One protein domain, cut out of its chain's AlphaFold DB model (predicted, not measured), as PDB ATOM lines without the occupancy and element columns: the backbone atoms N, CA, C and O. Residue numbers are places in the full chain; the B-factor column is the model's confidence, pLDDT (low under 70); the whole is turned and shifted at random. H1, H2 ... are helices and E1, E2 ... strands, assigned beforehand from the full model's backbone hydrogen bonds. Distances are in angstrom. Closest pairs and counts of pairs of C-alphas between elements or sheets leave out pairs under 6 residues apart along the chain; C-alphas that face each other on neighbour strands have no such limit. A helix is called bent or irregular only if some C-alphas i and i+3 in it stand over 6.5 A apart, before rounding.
ATOM      1  N   THR A 625      20.877 -90.656   3.109       89.56
ATOM      2  CA  THR A 625      20.416 -91.207   1.828       89.56
ATOM      3  C   THR A 625      21.617 -91.611   0.979       89.56
ATOM      4  O   THR A 625      22.594 -90.869   0.882       89.56
ATOM      5  N   LEU A 626      21.556 -92.770   0.328       88.50
ATOM      6  CA  LEU A 626      22.618 -93.229  -0.564       88.50
ATOM      7  C   LEU A 626      22.477 -92.599  -1.955       88.50
ATOM      8  O   LEU A 626      21.467 -92.805  -2.626       88.50
ATOM      9  N   ASP A 627      23.509 -91.900  -2.421       88.44
ATOM     10  CA  ASP A 627      23.528 -91.290  -3.753       88.44
ATOM     11  C   ASP A 627      24.674 -91.866  -4.592       88.44
ATOM     12  O   ASP A 627      25.838 -91.504  -4.412       88.44
ATOM     13  N   LEU A 628      24.352 -92.760  -5.533       83.00
ATOM     14  CA  LEU A 628      25.337 -93.341  -6.453       83.00
ATOM     15  C   LEU A 628      26.069 -92.294  -7.306       83.00
ATOM     16  O   LEU A 628      27.243 -92.488  -7.631       83.00
ATOM     17  N   GLY A 629      25.396 -91.201  -7.671       81.50
ATOM     18  CA  GLY A 629      25.967 -90.104  -8.454       81.50
ATOM     19  C   GLY A 629      26.618 -89.016  -7.597       81.50
ATOM     20  O   GLY A 629      27.385 -88.202  -8.116       81.50
ATOM     21  N   GLY A 630      26.343 -89.018  -6.293       86.06
ATOM     22  CA  GLY A 630      26.732 -87.970  -5.358       86.06
ATOM     23  C   GLY A 630      28.244 -87.769  -5.283       86.06
ATOM     24  O   GLY A 630      29.021 -88.705  -5.084       86.06
ATOM     25  N   GLN A 631      28.674 -86.518  -5.420       86.25
ATOM     26  CA  GLN A 631      30.089 -86.146  -5.475       86.25
ATOM     27  C   GLN A 631      30.782 -86.138  -4.108       86.25
ATOM     28  O   GLN A 631      32.009 -86.148  -4.039       86.25
ATOM     29  N   LEU A 632      30.036 -86.083  -3.014       90.00
ATOM     30  CA  LEU A 632      30.588 -86.028  -1.666       90.00
ATOM     31  C   LEU A 632      29.558 -86.528  -0.660       90.00
ATOM     32  O   LEU A 632      28.370 -86.627  -0.965       90.00
ATOM     33  N   MET A 633      30.027 -86.855   0.539       91.69
ATOM     34  CA  MET A 633      29.143 -87.013   1.687       91.69
ATOM     35  C   MET A 633      28.837 -85.632   2.264       91.69
ATOM     36  O   MET A 633      29.765 -84.851   2.483       91.69
ATOM     37  N   TRP A 634      27.568 -85.344   2.532       91.50
ATOM     38  CA  TRP A 634      27.167 -84.135   3.241       91.50
ATOM     39  C   TRP A 634      26.150 -84.441   4.336       91.50
ATOM     40  O   TRP A 634      25.361 -85.378   4.223       91.50
ATOM     41  N   VAL A 635      26.203 -83.654   5.409       90.38
ATOM     42  CA  VAL A 635      25.353 -83.794   6.598       90.38
ATOM     43  C   VAL A 635      24.836 -82.417   6.987       90.38
ATOM     44  O   VAL A 635      25.591 -81.452   6.949       90.38
ATOM     45  N   ASN A 636      23.569 -82.313   7.368       87.88
ATOM     46  CA  ASN A 636      23.011 -81.107   7.958       87.88
ATOM     47  C   ASN A 636      23.610 -80.899   9.354       87.88
ATOM     48  O   ASN A 636      23.367 -81.683  10.272       87.88
ATOM     49  N   CYS A 637      24.402 -79.840   9.488       85.19
ATOM     50  CA  CYS A 637      25.104 -79.506  10.723       85.19
ATOM     51  C   CYS A 637      24.374 -78.440  11.561       85.19
ATOM     52  O   CYS A 637      24.787 -78.174  12.690       85.19
ATOM     53  N   GLU A 638      23.279 -77.872  11.041       75.94
ATOM     54  CA  GLU A 638      22.420 -76.873  11.699       75.94
ATOM     55  C   GLU A 638      21.621 -77.465  12.854       75.94
ATOM     56  O   GLU A 638      21.464 -76.842  13.901       75.94
ATOM     57  N   ARG A 639      21.243 -78.740  12.734       67.56
ATOM     58  CA  ARG A 639      20.533 -79.491  13.782       67.56
ATOM     59  C   ARG A 639      21.439 -79.990  14.919       67.56
ATOM     60  O   ARG A 639      21.061 -80.899  15.653       67.56
ATOM     61  N   GLY A 640      22.620 -79.386  15.077       59.56
ATOM     62  CA  GLY A 640      23.548 -79.624  16.182       59.56
ATOM     63  C   GLY A 640      24.534 -80.768  15.938       59.56
ATOM     64  O   GLY A 640      24.370 -81.866  16.465       59.56
ATOM     65  N   LEU A 641      25.625 -80.493  15.216       68.69
ATOM     66  CA  LEU A 641      26.796 -81.375  15.184       68.69
ATOM     67  C   LEU A 641      27.750 -81.025  16.339       68.69
ATOM     68  O   LEU A 641      28.513 -80.064  16.259       68.69
ATOM     69  N   THR A 642      27.716 -81.807  17.421       69.00
ATOM     70  CA  THR A 642      28.638 -81.633  18.558       69.00
ATOM     71  C   THR A 642      29.805 -82.604  18.437       69.00
ATOM     72  O   THR A 642      29.658 -83.792  18.718       69.00
ATOM     73  N   SER A 643      30.974 -82.101  18.050       75.75
ATOM     74  CA  SER A 643      32.187 -82.908  17.931       75.75
ATOM     75  C   SER A 643      33.414 -82.150  18.422       75.75
ATOM     76  O   SER A 643      33.640 -80.994  18.075       75.75
ATOM     77  N   SER A 644      34.220 -82.823  19.242       73.25
ATOM     78  CA  SER A 644      35.511 -82.330  19.734       73.25
ATOM     79  C   SER A 644      36.678 -82.653  18.790       73.25
ATOM     80  O   SER A 644      37.784 -82.163  19.016       73.25
ATOM     81  N   SER A 645      36.449 -83.471  17.755       75.44
ATOM     82  CA  SER A 645      37.444 -83.873  16.750       75.44
ATOM     83  C   SER A 645      37.249 -83.212  15.387       75.44
ATOM     84  O   SER A 645      38.063 -83.446  14.487       75.44
ATOM     85  N   ILE A 646      36.221 -82.372  15.235       82.94
ATOM     86  CA  ILE A 646      35.958 -81.663  13.987       82.94
ATOM     87  C   ILE A 646      37.126 -80.739  13.622       82.94
ATOM     88  O   ILE A 646      37.716 -80.053  14.461       82.94
ATOM     89  N   SER A 647      37.481 -80.745  12.345       86.12
ATOM     90  CA  SER A 647      38.583 -79.978  11.780       86.12
ATOM     91  C   SER A 647      38.137 -79.235  10.529       86.12
ATOM     92  O   SER A 647      37.369 -79.759   9.726       86.12
ATOM     93  N   TYR A 648      38.662 -78.026  10.356       86.62
ATOM     94  CA  TYR A 648      38.280 -77.099   9.296       86.62
ATOM     95  C   TYR A 648      39.466 -76.934   8.338       86.62
ATOM     96  O   TYR A 648      40.466 -76.317   8.718       86.62
ATOM     97  N   PRO A 649      39.447 -77.524   7.131       84.75
ATOM     98  CA  PRO A 649      40.518 -77.334   6.169       84.75
ATOM     99  C   PRO A 649      40.479 -75.898   5.639       84.75
ATOM    100  O   PRO A 649      39.462 -75.426   5.130       84.75
ATOM    101  N   MET A 650      41.608 -75.204   5.764       84.56
ATOM    102  CA  MET A 650      41.723 -73.810   5.343       84.56
ATOM    103  C   MET A 650      41.736 -73.705   3.812       84.56
ATOM    104  O   MET A 650      42.271 -74.580   3.120       84.56
ATOM    105  N   CYS A 651      41.188 -72.622   3.277       84.44
ATOM    106  CA  CYS A 651      41.272 -72.263   1.867       84.44
ATOM    107  C   CYS A 651      42.736 -72.226   1.398       84.44
ATOM    108  O   CYS A 651      43.633 -71.842   2.148       84.44
ATOM    109  N   GLY A 652      42.997 -72.684   0.170       78.75
ATOM    110  CA  GLY A 652      44.348 -72.730  -0.404       78.75
ATOM    111  C   GLY A 652      45.297 -73.758   0.226       78.75
ATOM    112  O   GLY A 652      46.392 -73.967  -0.296       78.75
ATOM    113  N   SER A 653      44.897 -74.439   1.306       82.31
ATOM    114  CA  SER A 653      45.697 -75.513   1.897       82.31
ATOM    115  C   SER A 653      45.839 -76.704   0.935       82.31
ATOM    116  O   SER A 653      44.933 -76.966   0.135       82.31
ATOM    117  N   PRO A 654      46.920 -77.500   1.037       76.81
ATOM    118  CA  PRO A 654      47.055 -78.740   0.271       76.81
ATOM    119  C   PRO A 654      45.873 -79.701   0.466       76.81
ATOM    120  O   PRO A 654      45.540 -80.463  -0.436       76.81
ATOM    121  N   GLN A 655      45.218 -79.662   1.633       77.94
ATOM    122  CA  GLN A 655      44.004 -80.420   1.925       77.94
ATOM    123  C   GLN A 655      42.840 -79.960   1.039       77.94
ATOM    124  O   GLN A 655      42.213 -80.790   0.390       77.94
ATOM    125  N   CYS A 656      42.587 -78.651   0.964       82.25
ATOM    126  CA  CYS A 656      41.572 -78.060   0.088       82.25
ATOM    127  C   CYS A 656      41.832 -78.396  -1.395       82.25
ATOM    128  O   CYS A 656      40.926 -78.833  -2.107       82.25
ATOM    129  N   GLN A 657      43.093 -78.301  -1.828       81.62
ATOM    130  CA  GLN A 657      43.509 -78.639  -3.194       81.62
ATOM    131  C   GLN A 657      43.326 -80.131  -3.511       81.62
ATOM    132  O   GLN A 657      42.807 -80.475  -4.570       81.62
ATOM    133  N   LEU A 658      43.693 -81.031  -2.588       79.81
ATOM    134  CA  LEU A 658      43.510 -82.479  -2.756       79.81
ATOM    135  C   LEU A 658      42.030 -82.863  -2.859       79.81
ATOM    136  O   LEU A 658      41.678 -83.790  -3.587       79.81
ATOM    137  N   LEU A 659      41.172 -82.162  -2.118       80.94
ATOM    138  CA  LEU A 659      39.724 -82.356  -2.143       80.94
ATOM    139  C   LEU A 659      39.078 -81.752  -3.398       80.94
ATOM    140  O   LEU A 659      37.904 -82.010  -3.650       80.94
ATOM    141  N   ASN A 660      39.845 -81.016  -4.211       82.50
ATOM    142  CA  ASN A 660      39.377 -80.311  -5.400       82.50
ATOM    143  C   ASN A 660      38.169 -79.406  -5.092       82.50
ATOM    144  O   ASN A 660      37.198 -79.364  -5.849       82.50
ATOM    145  N   ALA A 661      38.211 -78.745  -3.931       83.44
ATOM    146  CA  ALA A 661      37.153 -77.861  -3.468       83.44
ATOM    147  C   ALA A 661      37.138 -76.577  -4.325       83.44
ATOM    148  O   ALA A 661      38.174 -75.915  -4.428       83.44
ATOM    149  N   PRO A 662      36.010 -76.225  -4.968       80.31
ATOM    150  CA  PRO A 662      35.971 -75.161  -5.974       80.31
ATOM    151  C   PRO A 662      35.942 -73.743  -5.392       80.31
ATOM    152  O   PRO A 662      36.150 -72.786  -6.136       80.31
ATOM    153  N   SER A 663      35.642 -73.581  -4.102       84.44
ATOM    154  CA  SER A 663      35.436 -72.267  -3.495       84.44
ATOM    155  C   SER A 663      35.908 -72.202  -2.046       84.44
ATOM    156  O   SER A 663      36.238 -73.213  -1.416       84.44
ATOM    157  N   CYS A 664      35.935 -70.982  -1.516       85.50
ATOM    158  CA  CYS A 664      36.255 -70.691  -0.128       85.50
ATOM    159  C   CYS A 664      35.151 -69.846   0.507       85.50
ATOM    160  O   CYS A 664      34.454 -69.098  -0.177       85.50
ATOM    161  N   ILE A 665      34.966 -70.019   1.813       81.25
ATOM    162  CA  ILE A 665      34.054 -69.215   2.626       81.25
ATOM    163  C   ILE A 665      34.894 -68.174   3.358       81.25
ATOM    164  O   ILE A 665      35.620 -68.501   4.298       81.25
ATOM    165  N   ASP A 666      34.790 -66.921   2.917       65.88
ATOM    166  CA  ASP A 666      35.687 -65.846   3.356       65.88
ATOM    167  C   ASP A 666      35.101 -64.965   4.477       65.88
ATOM    168  O   ASP A 666      35.859 -64.307   5.189       65.88
ATOM    169  N   LEU A 667      33.777 -64.982   4.692       64.44
ATOM    170  CA  LEU A 667      33.080 -64.132   5.670       64.44
ATOM    171  C   LEU A 667      31.991 -64.895   6.443       64.44
ATOM    172  O   LEU A 667      30.918 -65.183   5.920       64.44
ATOM    173  N   CYS A 668      32.252 -65.154   7.723       71.25
ATOM    174  CA  CYS A 668      31.296 -65.617   8.725       71.25
ATOM    175  C   CYS A 668      31.071 -64.509   9.759       71.25
ATOM    176  O   CYS A 668      31.991 -64.116  10.476       71.25
ATOM    177  N   TYR A 669      29.831 -64.032   9.866       62.22
ATOM    178  CA  TYR A 669      29.436 -62.955  10.786       62.22
ATOM    179  C   TYR A 669      29.142 -63.440  12.227       62.22
ATOM    180  O   TYR A 669      28.738 -62.647  13.075       62.22
ATOM    181  N   HIS A 670      29.358 -64.730  12.526       60.84
ATOM    182  CA  HIS A 670      29.049 -65.376  13.811       60.84
ATOM    183  C   HIS A 670      30.233 -66.196  14.368       60.84
ATOM    184  O   HIS A 670      31.237 -66.402  13.687       60.84
ATOM    185  N   ILE A 671      30.107 -66.665  15.621       60.66
ATOM    186  CA  ILE A 671      31.073 -67.548  16.305       60.66
ATOM    187  C   ILE A 671      31.389 -68.767  15.409       60.66
ATOM    188  O   ILE A 671      30.452 -69.337  14.844       60.66
ATOM    189  N   PRO A 672      32.668 -69.191  15.282       63.78
ATOM    190  CA  PRO A 672      33.048 -70.325  14.442       63.78
ATOM    191  C   PRO A 672      32.222 -71.574  14.756       63.78
ATOM    192  O   PRO A 672      32.148 -72.006  15.908       63.78
ATOM    193  N   SER A 673      31.611 -72.149  13.723       73.56
ATOM    194  CA  SER A 673      30.753 -73.329  13.828       73.56
ATOM    195  C   SER A 673      31.009 -74.297  12.663       73.56
ATOM    196  O   SER A 673      31.578 -73.890  11.644       73.56
ATOM    197  N   PRO A 674      30.546 -75.560  12.755       75.19
ATOM    198  CA  PRO A 674      30.586 -76.519  11.644       75.19
ATOM    199  C   PRO A 674      29.979 -76.007  10.328       75.19
ATOM    200  O   PRO A 674      30.391 -76.430   9.251       75.19
ATOM    201  N   LEU A 675      29.017 -75.085  10.416       77.19
ATOM    202  CA  LEU A 675      28.317 -74.467   9.286       77.19
ATOM    203  C   LEU A 675      29.041 -73.264   8.682       77.19
ATOM    204  O   LEU A 675      28.760 -72.895   7.545       77.19
ATOM    205  N   CYS A 676      29.928 -72.616   9.435       75.75
ATOM    206  CA  CYS A 676      30.618 -71.426   8.964       75.75
ATOM    207  C   CYS A 676      31.911 -71.211   9.750       75.75
ATOM    208  O   CYS A 676      31.890 -70.942  10.954       75.75
ATOM    209  N   THR A 677      33.041 -71.294   9.047       77.06
ATOM    210  CA  THR A 677      34.362 -70.909   9.556       77.06
ATOM    211  C   THR A 677      35.065 -70.038   8.515       77.06
ATOM    212  O   THR A 677      35.101 -70.400   7.337       77.06
ATOM    213  N   ASN A 678      35.627 -68.902   8.941       79.12
ATOM    214  CA  ASN A 678      36.366 -67.999   8.054       79.12
ATOM    215  C   ASN A 678      37.541 -68.715   7.387       79.12
ATOM    216  O   ASN A 678      38.270 -69.462   8.044       79.12
ATOM    217  N   ASN A 679      37.761 -68.409   6.109       82.12
ATOM    218  CA  ASN A 679      38.856 -68.936   5.306       82.12
ATOM    219  C   ASN A 679      38.846 -70.476   5.229       82.12
ATOM    220  O   ASN A 679      39.905 -71.102   5.188       82.12
ATOM    221  N   SER A 680      37.664 -71.100   5.248       86.12
ATOM    222  CA  SER A 680      37.501 -72.550   5.075       86.12
ATOM    223  C   SER A 680      37.204 -72.894   3.619       86.12
ATOM    224  O   SER A 680      36.597 -72.109   2.890       86.12
ATOM    225  N   CYS A 681      37.647 -74.064   3.166       89.81
ATOM    226  CA  CYS A 681      37.282 -74.537   1.836       89.81
ATOM    227  C   CYS A 681      35.844 -75.054   1.801       89.81
ATOM    228  O   CYS A 681      35.379 -75.685   2.753       89.81
ATOM    229  N   ALA A 682      35.165 -74.843   0.680       88.56
ATOM    230  CA  ALA A 682      33.770 -75.198   0.501       88.56
ATOM    231  C   ALA A 682      33.536 -75.946  -0.810       88.56
ATOM    232  O   ALA A 682      34.300 -75.851  -1.770       88.56
ATOM    233  N   SER A 683      32.455 -76.716  -0.826       90.50
ATOM    234  CA  SER A 683      31.935 -77.380  -2.017       90.50
ATOM    235  C   SER A 683      30.411 -77.291  -2.023       90.50
ATOM    236  O   SER A 683      29.805 -76.772  -1.088       90.50
ATOM    237  N   MET A 684      29.781 -77.768  -3.089       87.06
ATOM    238  CA  MET A 684      28.329 -77.724  -3.224       87.06
ATOM    239  C   MET A 684      27.710 -78.977  -2.601       87.06
ATOM    240  O   MET A 684      27.953 -80.094  -3.062       87.06
ATOM    241  N   ALA A 685      26.902 -78.793  -1.556       87.12
ATOM    242  CA  ALA A 685      25.997 -79.825  -1.069       87.12
ATOM    243  C   ALA A 685      24.761 -79.837  -1.976       87.12
ATOM    244  O   ALA A 685      24.125 -78.803  -2.177       87.12
ATOM    245  N   ILE A 686      24.453 -80.996  -2.558       87.00
ATOM    246  CA  ILE A 686      23.365 -81.158  -3.525       87.00
ATOM    247  C   ILE A 686      22.385 -82.185  -2.966       87.00
ATOM    248  O   ILE A 686      22.766 -83.334  -2.732       87.00
ATOM    249  N   ASN A 687      21.132 -81.776  -2.788       85.62
ATOM    250  CA  ASN A 687      20.016 -82.691  -2.598       85.62
ATOM    251  C   ASN A 687      19.483 -83.105  -3.972       85.62
ATOM    252  O   ASN A 687      18.931 -82.293  -4.713       85.62
ATOM    253  N   THR A 688      19.690 -84.369  -4.328       83.19
ATOM    254  CA  THR A 688      19.289 -84.943  -5.618       83.19
ATOM    255  C   THR A 688      17.862 -85.511  -5.608       83.19
ATOM    256  O   THR A 688      17.436 -86.083  -6.611       83.19
ATOM    257  N   ILE A 689      17.112 -85.338  -4.510       78.19
ATOM    258  CA  ILE A 689      15.719 -85.776  -4.346       78.19
ATOM    259  C   ILE A 689      14.784 -84.560  -4.255       78.19
ATOM    260  O   ILE A 689      14.928 -83.705  -3.380       78.19
ATOM    261  N   GLY A 690      13.764 -84.519  -5.116       69.50
ATOM    262  CA  GLY A 690      12.799 -83.411  -5.184       69.50
ATOM    263  C   GLY A 690      13.300 -82.238  -6.046       69.50
ATOM    264  O   GLY A 690      14.079 -82.469  -6.975       69.50
ATOM    265  N   PRO A 691      12.850 -80.987  -5.808       63.34
ATOM    266  CA  PRO A 691      13.433 -79.822  -6.468       63.34
ATOM    267  C   PRO A 691      14.889 -79.711  -6.014       63.34
ATOM    268  O   PRO A 691      15.155 -79.429  -4.850       63.34
ATOM    269  N   ALA A 692      15.826 -80.015  -6.914       62.94
ATOM    270  CA  ALA A 692      17.234 -80.146  -6.565       62.94
ATOM    271  C   ALA A 692      17.754 -78.875  -5.871       62.94
ATOM    272  O   ALA A 692      17.964 -77.845  -6.513       62.94
ATOM    273  N   ALA A 693      17.961 -78.956  -4.558       73.44
ATOM    274  CA  ALA A 693      18.486 -77.863  -3.757       73.44
ATOM    275  C   ALA A 693      20.008 -77.983  -3.714       73.44
ATOM    276  O   ALA A 693      20.555 -79.009  -3.309       73.44
ATOM    277  N   THR A 694      20.695 -76.937  -4.163       81.31
ATOM    278  CA  THR A 694      22.155 -76.868  -4.132       81.31
ATOM    279  C   THR A 694      22.575 -75.688  -3.278       81.31
ATOM    280  O   THR A 694      22.196 -74.557  -3.576       81.31
ATOM    281  N   THR A 695      23.386 -75.928  -2.250       81.75
ATOM    282  CA  THR A 695      23.933 -74.855  -1.414       81.75
ATOM    283  C   THR A 695      25.452 -74.963  -1.304       81.75
ATOM    284  O   THR A 695      25.993 -76.070  -1.220       81.75
ATOM    285  N   PRO A 696      26.166 -73.828  -1.244       84.25
ATOM    286  CA  PRO A 696      27.541 -73.811  -0.767       84.25
ATOM    287  C   PRO A 696      27.603 -74.359   0.662       84.25
ATOM    288  O   PRO A 696      26.783 -73.996   1.504       84.25
ATOM    289  N   ALA A 697      28.562 -75.236   0.930       87.94
ATOM    290  CA  ALA A 697      28.729 -75.893   2.217       87.94
ATOM    291  C   ALA A 697      30.222 -75.981   2.574       87.94
ATOM    292  O   ALA A 697      31.016 -76.448   1.745       87.94
ATOM    293  N   PRO A 698      30.641 -75.563   3.787       89.50
ATOM    294  CA  PRO A 698      32.015 -75.751   4.232       89.50
ATOM    295  C   PRO A 698      32.341 -77.237   4.312       89.50
ATOM    296  O   PRO A 698      31.520 -78.066   4.718       89.50
ATOM    297  N   ILE A 699      33.573 -77.569   3.952       90.94
ATOM    298  CA  ILE A 699      34.105 -78.910   4.127       90.94
ATOM    299  C   ILE A 699      34.667 -79.015   5.540       90.94
ATOM    300  O   ILE A 699      35.458 -78.185   5.973       90.94
ATOM    301  N   ASN A 700      34.300 -80.083   6.231       89.44
ATOM    302  CA  ASN A 700      34.766 -80.417   7.563       89.44
ATOM    303  C   ASN A 700      35.416 -81.799   7.541       89.44
ATOM    304  O   ASN A 700      35.033 -82.663   6.757       89.44
ATOM    305  N   GLY A 701      36.420 -82.014   8.383       88.50
ATOM    306  CA  GLY A 701      37.032 -83.316   8.615       88.50
ATOM    307  C   GLY A 701      36.711 -83.806  10.018       88.50
ATOM    308  O   GLY A 701      37.011 -83.094  10.971       88.50
ATOM    309  N   ASP A 702      36.163 -85.006  10.161       86.31
ATOM    310  CA  ASP A 702      35.839 -85.581  11.473       86.31
ATOM    311  C   ASP A 702      35.977 -87.112  11.477       86.31
ATOM    312  O   ASP A 702      36.364 -87.722  10.479       86.31
ATOM    313  N   VAL A 703      35.704 -87.751  12.608       83.81
ATOM    314  CA  VAL A 703      35.805 -89.196  12.786       83.81
ATOM    315  C   VAL A 703      34.623 -89.907  12.120       83.81
ATOM    316  O   VAL A 703      33.472 -89.699  12.489       83.81
ATOM    317  N   LEU A 704      34.905 -90.821  11.188       84.06
ATOM    318  CA  LEU A 704      33.918 -91.750  10.627       84.06
ATOM    319  C   LEU A 704      34.226 -93.172  11.104       84.06
ATOM    320  O   LEU A 704      35.307 -93.689  10.832       84.06
ATOM    321  N   LYS A 705      33.273 -93.833  11.764       78.75
ATOM    322  CA  LYS A 705      33.370 -95.258  12.113       78.75
ATOM    323  C   LYS A 705      32.476 -96.080  11.191       78.75
ATOM    324  O   LYS A 705      31.292 -95.787  11.056       78.75
ATOM    325  N   ILE A 706      33.041 -97.114  10.582       71.88
ATOM    326  CA  ILE A 706      32.333 -98.076   9.731       71.88
ATOM    327  C   ILE A 706      32.654 -99.497  10.192       71.88
ATOM    328  O   ILE A 706      33.651 -99.720  10.873       71.88
ATOM    329  N   GLN A 707      31.823-100.474   9.848       59.22
ATOM    330  CA  GLN A 707      32.115-101.874  10.160       59.22
ATOM    331  C   GLN A 707      32.994-102.498   9.069       59.22
ATOM    332  O   GLN A 707      32.735-102.334   7.877       59.22
ATOM    333  N   SER A 708      34.032-103.215   9.487       55.53
ATOM    334  CA  SER A 708      34.788-104.142   8.649       55.53
ATOM    335  C   SER A 708      34.005-105.448   8.469       55.53
ATOM    336  O   SER A 708      33.116-105.782   9.252       55.53
ATOM    337  N   THR A 709      34.336-106.212   7.427       50.38
ATOM    338  CA  THR A 709      33.655-107.466   7.061       50.38
ATOM    339  C   THR A 709      33.833-108.598   8.076       50.38
ATOM    340  O   THR A 709      33.119-109.590   8.003       50.38
ATOM    341  N   ASP A 710      34.787-108.472   9.001       45.81
ATOM    342  CA  ASP A 710      34.985-109.371  10.147       45.81
ATOM    343  C   ASP A 710      34.147-108.970  11.379       45.81
ATOM    344  O   ASP A 710      34.335-109.525  12.459       45.81
ATOM    345  N   GLY A 711      33.241-107.996  11.235       43.44
ATOM    346  CA  GLY A 711      32.364-107.503  12.300       43.44
ATOM    347  C   GLY A 711      33.012-106.470  13.225       43.44
ATOM    348  O   GLY A 711      32.335-105.907  14.086       43.44
ATOM    349  N   LYS A 712      34.305-106.160  13.050       47.12
ATOM    350  CA  LYS A 712      35.002-105.158  13.867       47.12
ATOM    351  C   LYS A 712      34.741-103.748  13.347       47.12
ATOM    352  O   LYS A 712      34.818-103.485  12.151       47.12
ATOM    353  N   GLY A 713      34.467-102.805  14.245       54.88
ATOM    354  CA  GLY A 713      34.399-101.389  13.880       54.88
ATOM    355  C   GLY A 713      35.788-100.850  13.531       54.88
ATOM    356  O   GLY A 713      36.701-100.965  14.340       54.88
ATOM    357  N   VAL A 714      35.936-100.240  12.359       58.72
ATOM    358  CA  VAL A 714      37.141 -99.521  11.929       58.72
ATOM    359  C   VAL A 714      36.849 -98.031  11.820       58.72
ATOM    360  O   VAL A 714      35.746 -97.617  11.461       58.72
ATOM    361  N   THR A 715      37.850 -97.214  12.124       73.75
ATOM    362  CA  THR A 715      37.683 -95.765  12.246       73.75
ATOM    363  C   THR A 715      38.580 -95.037  11.253       73.75
ATOM    364  O   THR A 715      39.762 -95.346  11.132       73.75
ATOM    365  N   VAL A 716      38.022 -94.039  10.571       73.81
ATOM    366  CA  VAL A 716      38.728 -93.038   9.772       73.81
ATOM    367  C   VAL A 716      38.767 -91.751  10.600       73.81
ATOM    368  O   VAL A 716      37.755 -91.060  10.682       73.81
ATOM    369  N   PRO A 717      39.901 -91.395  11.228       73.00
ATOM    370  CA  PRO A 717      39.972 -90.281  12.177       73.00
ATOM    371  C   PRO A 717      39.750 -88.894  11.564       73.00
ATOM    372  O   PRO A 717      39.635 -87.915  12.293       73.00
ATOM    373  N   ARG A 718      39.806 -88.787  10.233       82.50
ATOM    374  CA  ARG A 718      39.643 -87.529   9.501       82.50
ATOM    375  C   ARG A 718      39.044 -87.792   8.127       82.50
ATOM    376  O   ARG A 718      39.739 -87.779   7.115       82.50
ATOM    377  N   PHE A 719      37.763 -88.111   8.138       88.56
ATOM    378  CA  PHE A 719      36.917 -88.236   6.969       88.56
ATOM    379  C   PHE A 719      36.338 -86.866   6.612       88.56
ATOM    380  O   PHE A 719      35.771 -86.198   7.477       88.56
ATOM    381  N   TYR A 720      36.493 -86.439   5.361       91.81
ATOM    382  CA  TYR A 720      36.031 -85.132   4.907       91.81
ATOM    383  C   TYR A 720      34.595 -85.198   4.383       91.81
ATOM    384  O   TYR A 720      34.255 -86.061   3.576       91.81
ATOM    385  N   PHE A 721      33.746 -84.271   4.805       91.81
ATOM    386  CA  PHE A 721      32.349 -84.170   4.386       91.81
ATOM    387  C   PHE A 721      31.910 -82.709   4.369       91.81
ATOM    388  O   PHE A 721      32.533 -81.870   5.017       91.81
ATOM    389  N   ALA A 722      30.863 -82.382   3.619       91.38
ATOM    390  CA  ALA A 722      30.325 -81.025   3.602       91.38
ATOM    391  C   ALA A 722      29.232 -80.852   4.671       91.38
ATOM    392  O   ALA A 722      28.392 -81.736   4.848       91.38
ATOM    393  N   CYS A 723      29.227 -79.722   5.377       89.00
ATOM    394  CA  CYS A 723      28.144 -79.371   6.297       89.00
ATOM    395  C   CYS A 723      27.058 -78.578   5.561       89.00
ATOM    396  O   CYS A 723      27.250 -77.405   5.252       89.00
ATOM    397  N   GLY A 724      25.932 -79.228   5.276       86.25
ATOM    398  CA  GLY A 724      24.730 -78.590   4.738       86.25
ATOM    399  C   GLY A 724      23.889 -77.911   5.825       86.25
ATOM    400  O   GLY A 724      24.145 -78.075   7.021       86.25
ATOM    401  N   SER A 725      22.866 -77.178   5.391       82.94
ATOM    402  CA  SER A 725      21.880 -76.481   6.231       82.94
ATOM    403  C   SER A 725      20.476 -77.072   6.064       82.94
ATOM    404  O   SER A 725      20.255 -77.927   5.200       82.94
ATOM    405  N   ASP A 726      19.497 -76.592   6.825       80.88
ATOM    406  CA  ASP A 726      18.094 -76.989   6.664       80.88
ATOM    407  C   ASP A 726      17.562 -76.735   5.242       80.88
ATOM    408  O   ASP A 726      16.742 -77.512   4.755       80.88
ATOM    409  N   MET A 727      18.110 -75.745   4.523       74.56
ATOM    410  CA  MET A 727      17.795 -75.490   3.108       74.56
ATOM    411  C   MET A 727      18.178 -76.655   2.179       74.56
ATOM    412  O   MET A 727      17.607 -76.790   1.100       74.56
ATOM    413  N   THR A 728      19.146 -77.492   2.570       75.56
ATOM    414  CA  THR A 728      19.533 -78.694   1.805       75.56
ATOM    415  C   THR A 728      18.688 -79.913   2.145       75.56
ATOM    416  O   THR A 728      18.434 -80.744   1.276       75.56
ATOM    417  N   THR A 729      18.222 -80.032   3.388       68.50
ATOM    418  CA  THR A 729      17.406 -81.159   3.869       68.50
ATOM    419  C   THR A 729      15.918 -80.839   3.850       68.50
ATOM    420  O   THR A 729      15.228 -81.152   4.819       68.50
ATOM    421  N   ASP A 730      15.429 -80.204   2.783       66.12
ATOM    422  CA  ASP A 730      13.990 -79.996   2.583       66.12
ATOM    423  C   ASP A 730      13.210 -81.310   2.827       66.12
ATOM    424  O   ASP A 730      13.783 -82.406   2.800       66.12
ATOM    425  N   ASN A 731      11.898 -81.228   3.060       63.69
ATOM    426  CA  ASN A 731      11.016 -82.348   3.434       63.69
ATOM    427  C   ASN A 731      10.939 -83.496   2.390       63.69
ATOM    428  O   ASN A 731      10.081 -84.371   2.492       63.69
ATOM    429  N   SER A 732      11.814 -83.502   1.379       74.62
ATOM    430  CA  SER A 732      11.961 -84.525   0.348       74.62
ATOM    431  C   SER A 732      12.776 -85.753   0.782       74.62
ATOM    432  O   SER A 732      12.628 -86.814   0.173       74.62
ATOM    433  N   LEU A 733      13.627 -85.654   1.813       83.50
ATOM    434  CA  LEU A 733      14.401 -86.799   2.320       83.50
ATOM    435  C   LEU A 733      13.565 -87.701   3.242       83.50
ATOM    436  O   LEU A 733      12.606 -87.272   3.880       83.50
ATOM    437  N   ALA A 734      13.953 -88.976   3.340       84.44
ATOM    438  CA  ALA A 734      13.273 -89.936   4.206       84.44
ATOM    439  C   ALA A 734      13.320 -89.522   5.690       84.44
ATOM    440  O   ALA A 734      14.265 -88.883   6.156       84.44
ATOM    441  N   SER A 735      12.308 -89.932   6.460       82.62
ATOM    442  CA  SER A 735      12.174 -89.538   7.867       82.62
ATOM    443  C   SER A 735      13.418 -89.876   8.700       82.62
ATOM    444  O   SER A 735      13.899 -91.014   8.726       82.62
ATOM    445  N   GLY A 736      13.945 -88.867   9.398       80.38
ATOM    446  CA  GLY A 736      15.134 -88.974  10.244       80.38
ATOM    447  C   GLY A 736      16.471 -88.993   9.495       80.38
ATOM    448  O   GLY A 736      17.500 -89.139  10.152       80.38
ATOM    449  N   VAL A 737      16.481 -88.857   8.164       86.81
ATOM    450  CA  VAL A 737      17.703 -88.658   7.374       86.81
ATOM    451  C   VAL A 737      18.163 -87.208   7.489       86.81
ATOM    452  O   VAL A 737      17.366 -86.283   7.358       86.81
ATOM    453  N   THR A 738      19.460 -87.006   7.715       87.31
ATOM    454  CA  THR A 738      20.055 -85.674   7.897       87.31
ATOM    455  C   THR A 738      21.054 -85.306   6.804       87.31
ATOM    456  O   THR A 738      21.704 -84.274   6.906       87.31
ATOM    457  N   GLY A 739      21.195 -86.113   5.752       89.38
ATOM    458  CA  GLY A 739      22.082 -85.800   4.633       89.38
ATOM    459  C   GLY A 739      22.206 -86.929   3.618       89.38
ATOM    460  O   GLY A 739      21.385 -87.848   3.598       89.38
ATOM    461  N   MET A 740      23.245 -86.879   2.782       91.12
ATOM    462  CA  MET A 740      23.465 -87.856   1.712       91.12
ATOM    463  C   MET A 740      24.906 -88.373   1.683       91.12
ATOM    464  O   MET A 740      25.867 -87.632   1.880       91.12
ATOM    465  N   ALA A 741      25.057 -89.665   1.404       91.62
ATOM    466  CA  ALA A 741      26.330 -90.344   1.217       91.62
ATOM    467  C   ALA A 741      26.604 -90.538  -0.282       91.62
ATOM    468  O   ALA A 741      26.092 -91.470  -0.903       91.62
ATOM    469  N   GLY A 742      27.423 -89.655  -0.859       90.06
ATOM    470  CA  GLY A 742      27.813 -89.718  -2.266       90.06
ATOM    471  C   GLY A 742      28.834 -90.819  -2.575       90.06
ATOM    472  O   GLY A 742      29.916 -90.870  -1.976       90.06
ATOM    473  N   LEU A 743      28.517 -91.678  -3.548       86.69
ATOM    474  CA  LEU A 743      29.362 -92.782  -4.030       86.69
ATOM    475  C   LEU A 743      29.993 -92.522  -5.412       86.69
ATOM    476  O   LEU A 743      30.534 -93.440  -6.034       86.69
ATOM    477  N   GLY A 744      29.934 -91.278  -5.886       82.25
ATOM    478  CA  GLY A 744      30.322 -90.882  -7.233       82.25
ATOM    479  C   GLY A 744      31.824 -90.955  -7.536       82.25
ATOM    480  O   GLY A 744      32.670 -91.404  -6.761       82.25
ATOM    481  N   ARG A 745      32.200 -90.477  -8.726       82.19
ATOM    482  CA  ARG A 745      33.561 -90.617  -9.280       82.19
ATOM    483  C   ARG A 745      34.529 -89.499  -8.874       82.19
ATOM    484  O   ARG A 745      35.522 -89.261  -9.552       82.19
ATOM    485  N   THR A 746      34.348 -88.889  -7.709       82.69
ATOM    486  CA  THR A 746      35.163 -87.765  -7.199       82.69
ATOM    487  C   THR A 746      36.125 -88.181  -6.082       82.69
ATOM    488  O   THR A 746      35.929 -89.204  -5.428       82.69
ATOM    489  N   VAL A 747      37.158 -87.379  -5.826       84.69
ATOM    490  CA  VAL A 747      38.115 -87.597  -4.722       84.69
ATOM    491  C   VAL A 747      37.479 -87.473  -3.327       84.69
ATOM    492  O   VAL A 747      37.975 -88.080  -2.383       84.69
ATOM    493  N   MET A 748      36.353 -86.757  -3.217       86.25
ATOM    494  CA  MET A 748      35.588 -86.556  -1.978       86.25
ATOM    495  C   MET A 748      34.467 -87.579  -1.746       86.25
ATOM    496  O   MET A 748      33.863 -87.598  -0.675       86.25
ATOM    497  N   SER A 749      34.170 -88.438  -2.719       89.06
ATOM    498  CA  SER A 749      33.177 -89.503  -2.542       89.06
ATOM    499  C   SER A 749      33.586 -90.478  -1.433       89.06
ATOM    500  O   SER A 749      34.776 -90.719  -1.193       89.06
ATOM    501  N   LEU A 750      32.596 -91.097  -0.789       87.06
ATOM    502  CA  LEU A 750      32.816 -92.079   0.273       87.06
ATOM    503  C   LEU A 750      33.742 -93.239  -0.179       87.06
ATOM    504  O   LEU A 750      34.736 -93.488   0.506       87.06
ATOM    505  N   PRO A 751      33.560 -93.882  -1.358       82.19
ATOM    506  CA  PRO A 751      34.485 -94.910  -1.835       82.19
ATOM    507  C   PRO A 751      35.917 -94.404  -2.056       82.19
ATOM    508  O   PRO A 751      36.871 -95.145  -1.813       82.19
ATOM    509  N   ALA A 752      36.103 -93.168  -2.533       84.31
ATOM    510  CA  ALA A 752      37.432 -92.613  -2.800       84.31
ATOM    511  C   ALA A 752      38.212 -92.349  -1.509       84.31
ATOM    512  O   ALA A 752      39.376 -92.733  -1.404       84.31
ATOM    513  N   GLN A 753      37.559 -91.754  -0.511       87.75
ATOM    514  CA  GLN A 753      38.190 -91.469   0.774       87.75
ATOM    515  C   GLN A 753      38.505 -92.753   1.552       87.75
ATOM    516  O   GLN A 753      39.620 -92.900   2.051       87.75
ATOM    517  N   LEU A 754      37.581 -93.723   1.581       79.06
ATOM    518  CA  LEU A 754      37.805 -95.010   2.247       79.06
ATOM    519  C   LEU A 754      38.918 -95.826   1.573       79.06
ATOM    520  O   LEU A 754      39.806 -96.323   2.262       79.06
ATOM    521  N   SER A 755      38.920 -95.920   0.238       73.50
ATOM    522  CA  SER A 755      39.977 -96.636  -0.501       73.50
ATOM    523  C   SER A 755      41.347 -95.980  -0.340       73.50
ATOM    524  O   SER A 755      42.347 -96.671  -0.156       73.50
ATOM    525  N   SER A 756      41.401 -94.645  -0.334       79.75
ATOM    526  CA  SER A 756      42.631 -93.894  -0.081       79.75
ATOM    527  C   SER A 756      43.160 -94.100   1.342       79.75
ATOM    528  O   SER A 756      44.374 -94.245   1.527       79.75
ATOM    529  N   TYR A 757      42.271 -94.146   2.340       75.19
ATOM    530  CA  TYR A 757      42.639 -94.316   3.745       75.19
ATOM    531  C   TYR A 757      43.071 -95.755   4.060       75.19
ATOM    532  O   TYR A 757      44.194 -95.974   4.505       75.19
ATOM    533  N   PHE A 758      42.223 -96.737   3.750       66.31
ATOM    534  CA  PHE A 758      42.460 -98.158   4.039       66.31
ATOM    535  C   PHE A 758      43.301 -98.880   2.971       66.31
ATOM    536  O   PHE A 758      43.538-100.079   3.078       66.31
ATOM    537  N   LYS A 759      43.760 -98.163   1.937       66.81
ATOM    538  CA  LYS A 759      44.648 -98.661   0.870       66.81
ATOM    539  C   LYS A 759      44.107 -99.861   0.082       66.81
ATOM    540  O   LYS A 759      44.886-100.627  -0.482       66.81
ATOM    541  N   PHE A 760      42.787-100.003  -0.024       58.25
ATOM    542  CA  PHE A 760      42.168-100.960  -0.945       58.25
ATOM    543  C   PHE A 760      41.902-100.318  -2.316       58.25
ATOM    544  O   PHE A 760      41.912 -99.098  -2.468       58.25
TER     545      PHE A 760
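What this domain is: This is residues 625 to 760 of the 958 residues of the protein "Kinesin-4" of Artemisia annua (UniProt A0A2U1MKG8). One strongly twisted sheet of seven strands is folded back on itself: E1, E7, E2 and E6 face E4 and E3, with the bent strand E5 as the hinge. The long hairpin of E5 and E6 reaches one end of the longest axis, H2 packs over E6, and the short H1 only grazes the sheet. The printed part has 136 residues, with seven named strands and two named helices in the order E1 E2 H1 E3 E4 E5 E6 E7 H2. The sheet's order is E1 E7 E2 E6 E5 E4 E3, mixed; the class is mixed, helices and strands, with under half of the residues, 63, in named elements. The whole is compact, radius of gyration of the C-alphas 14.4 A, and spans 46 by 35 by 28 A.

How they stand to each other: Start at E1, residues 625 to 627, an edge strand parallel to E7, residues 739 to 742, with N 625 and O 739 2.9 A apart, within hydrogen-bond range. E2, residues 633 to 636, is antiparallel to E7, N 634 to O 740 being 2.9 A, and parallel to E6, residues 713 to 724, N 722 to O 633 being 2.9 A. H1, residues 654 to 658, only grazes the sheet; its closest C-alphas with E4, residues 680 to 687, are Cys 656 and Cys 681, 5.8 A apart. The other edge strand, E3, residues 663 to 665, makes a hairpin with E4, with N 682 and O 663 at 2.9 A. E4 and E5, residues 693 to 707, are a hairpin, with N 685 and O 695 at 2.9 A; E5 bends by 99 degrees at residue 696 and makes a hairpin with E6, with N 702 and O 719 at 3.0 A. E3 E4 E5 E6 form a meander, each strand the antiparallel neighbour of the one before. In this folded sheet, bent into two leaves that face each other, the closest C-alphas of E4 and E6 are Ala 685 and Gly 724, 6.1 A. H2, residues 750 to 758, is over E6 and only just not over E5, on which 2 of its C-alphas fall; its height over the sheet is 8.4 A, and it runs slantwise to E6 at 40 degrees on the local plane. In H1 and H2 every O i to N i+4 pair is within hydrogen-bond range.

Where its parts are: Find C-alpha 625 at (20.416, -91.207, 1.828), where E1 begins. E4 is 21.6 A long. E5 runs 30.9 A from C-alpha 693 at (18.486, -77.863, -3.757), and E6 runs 26.4 A. H2, 12.0 A long, ends at C-alpha 758, (42.460, -98.158, 4.039).

The domain as a whole: The farthest C-alphas, Tyr 669 and Asp 710, are 46.8 A apart. The printed part has no cut; the links E2 to H1, E3 to E4 and E6 to E7 are long. Mean pLDDT of the printed part is 78.8, with 27 residues under 70, among them 707 to 714.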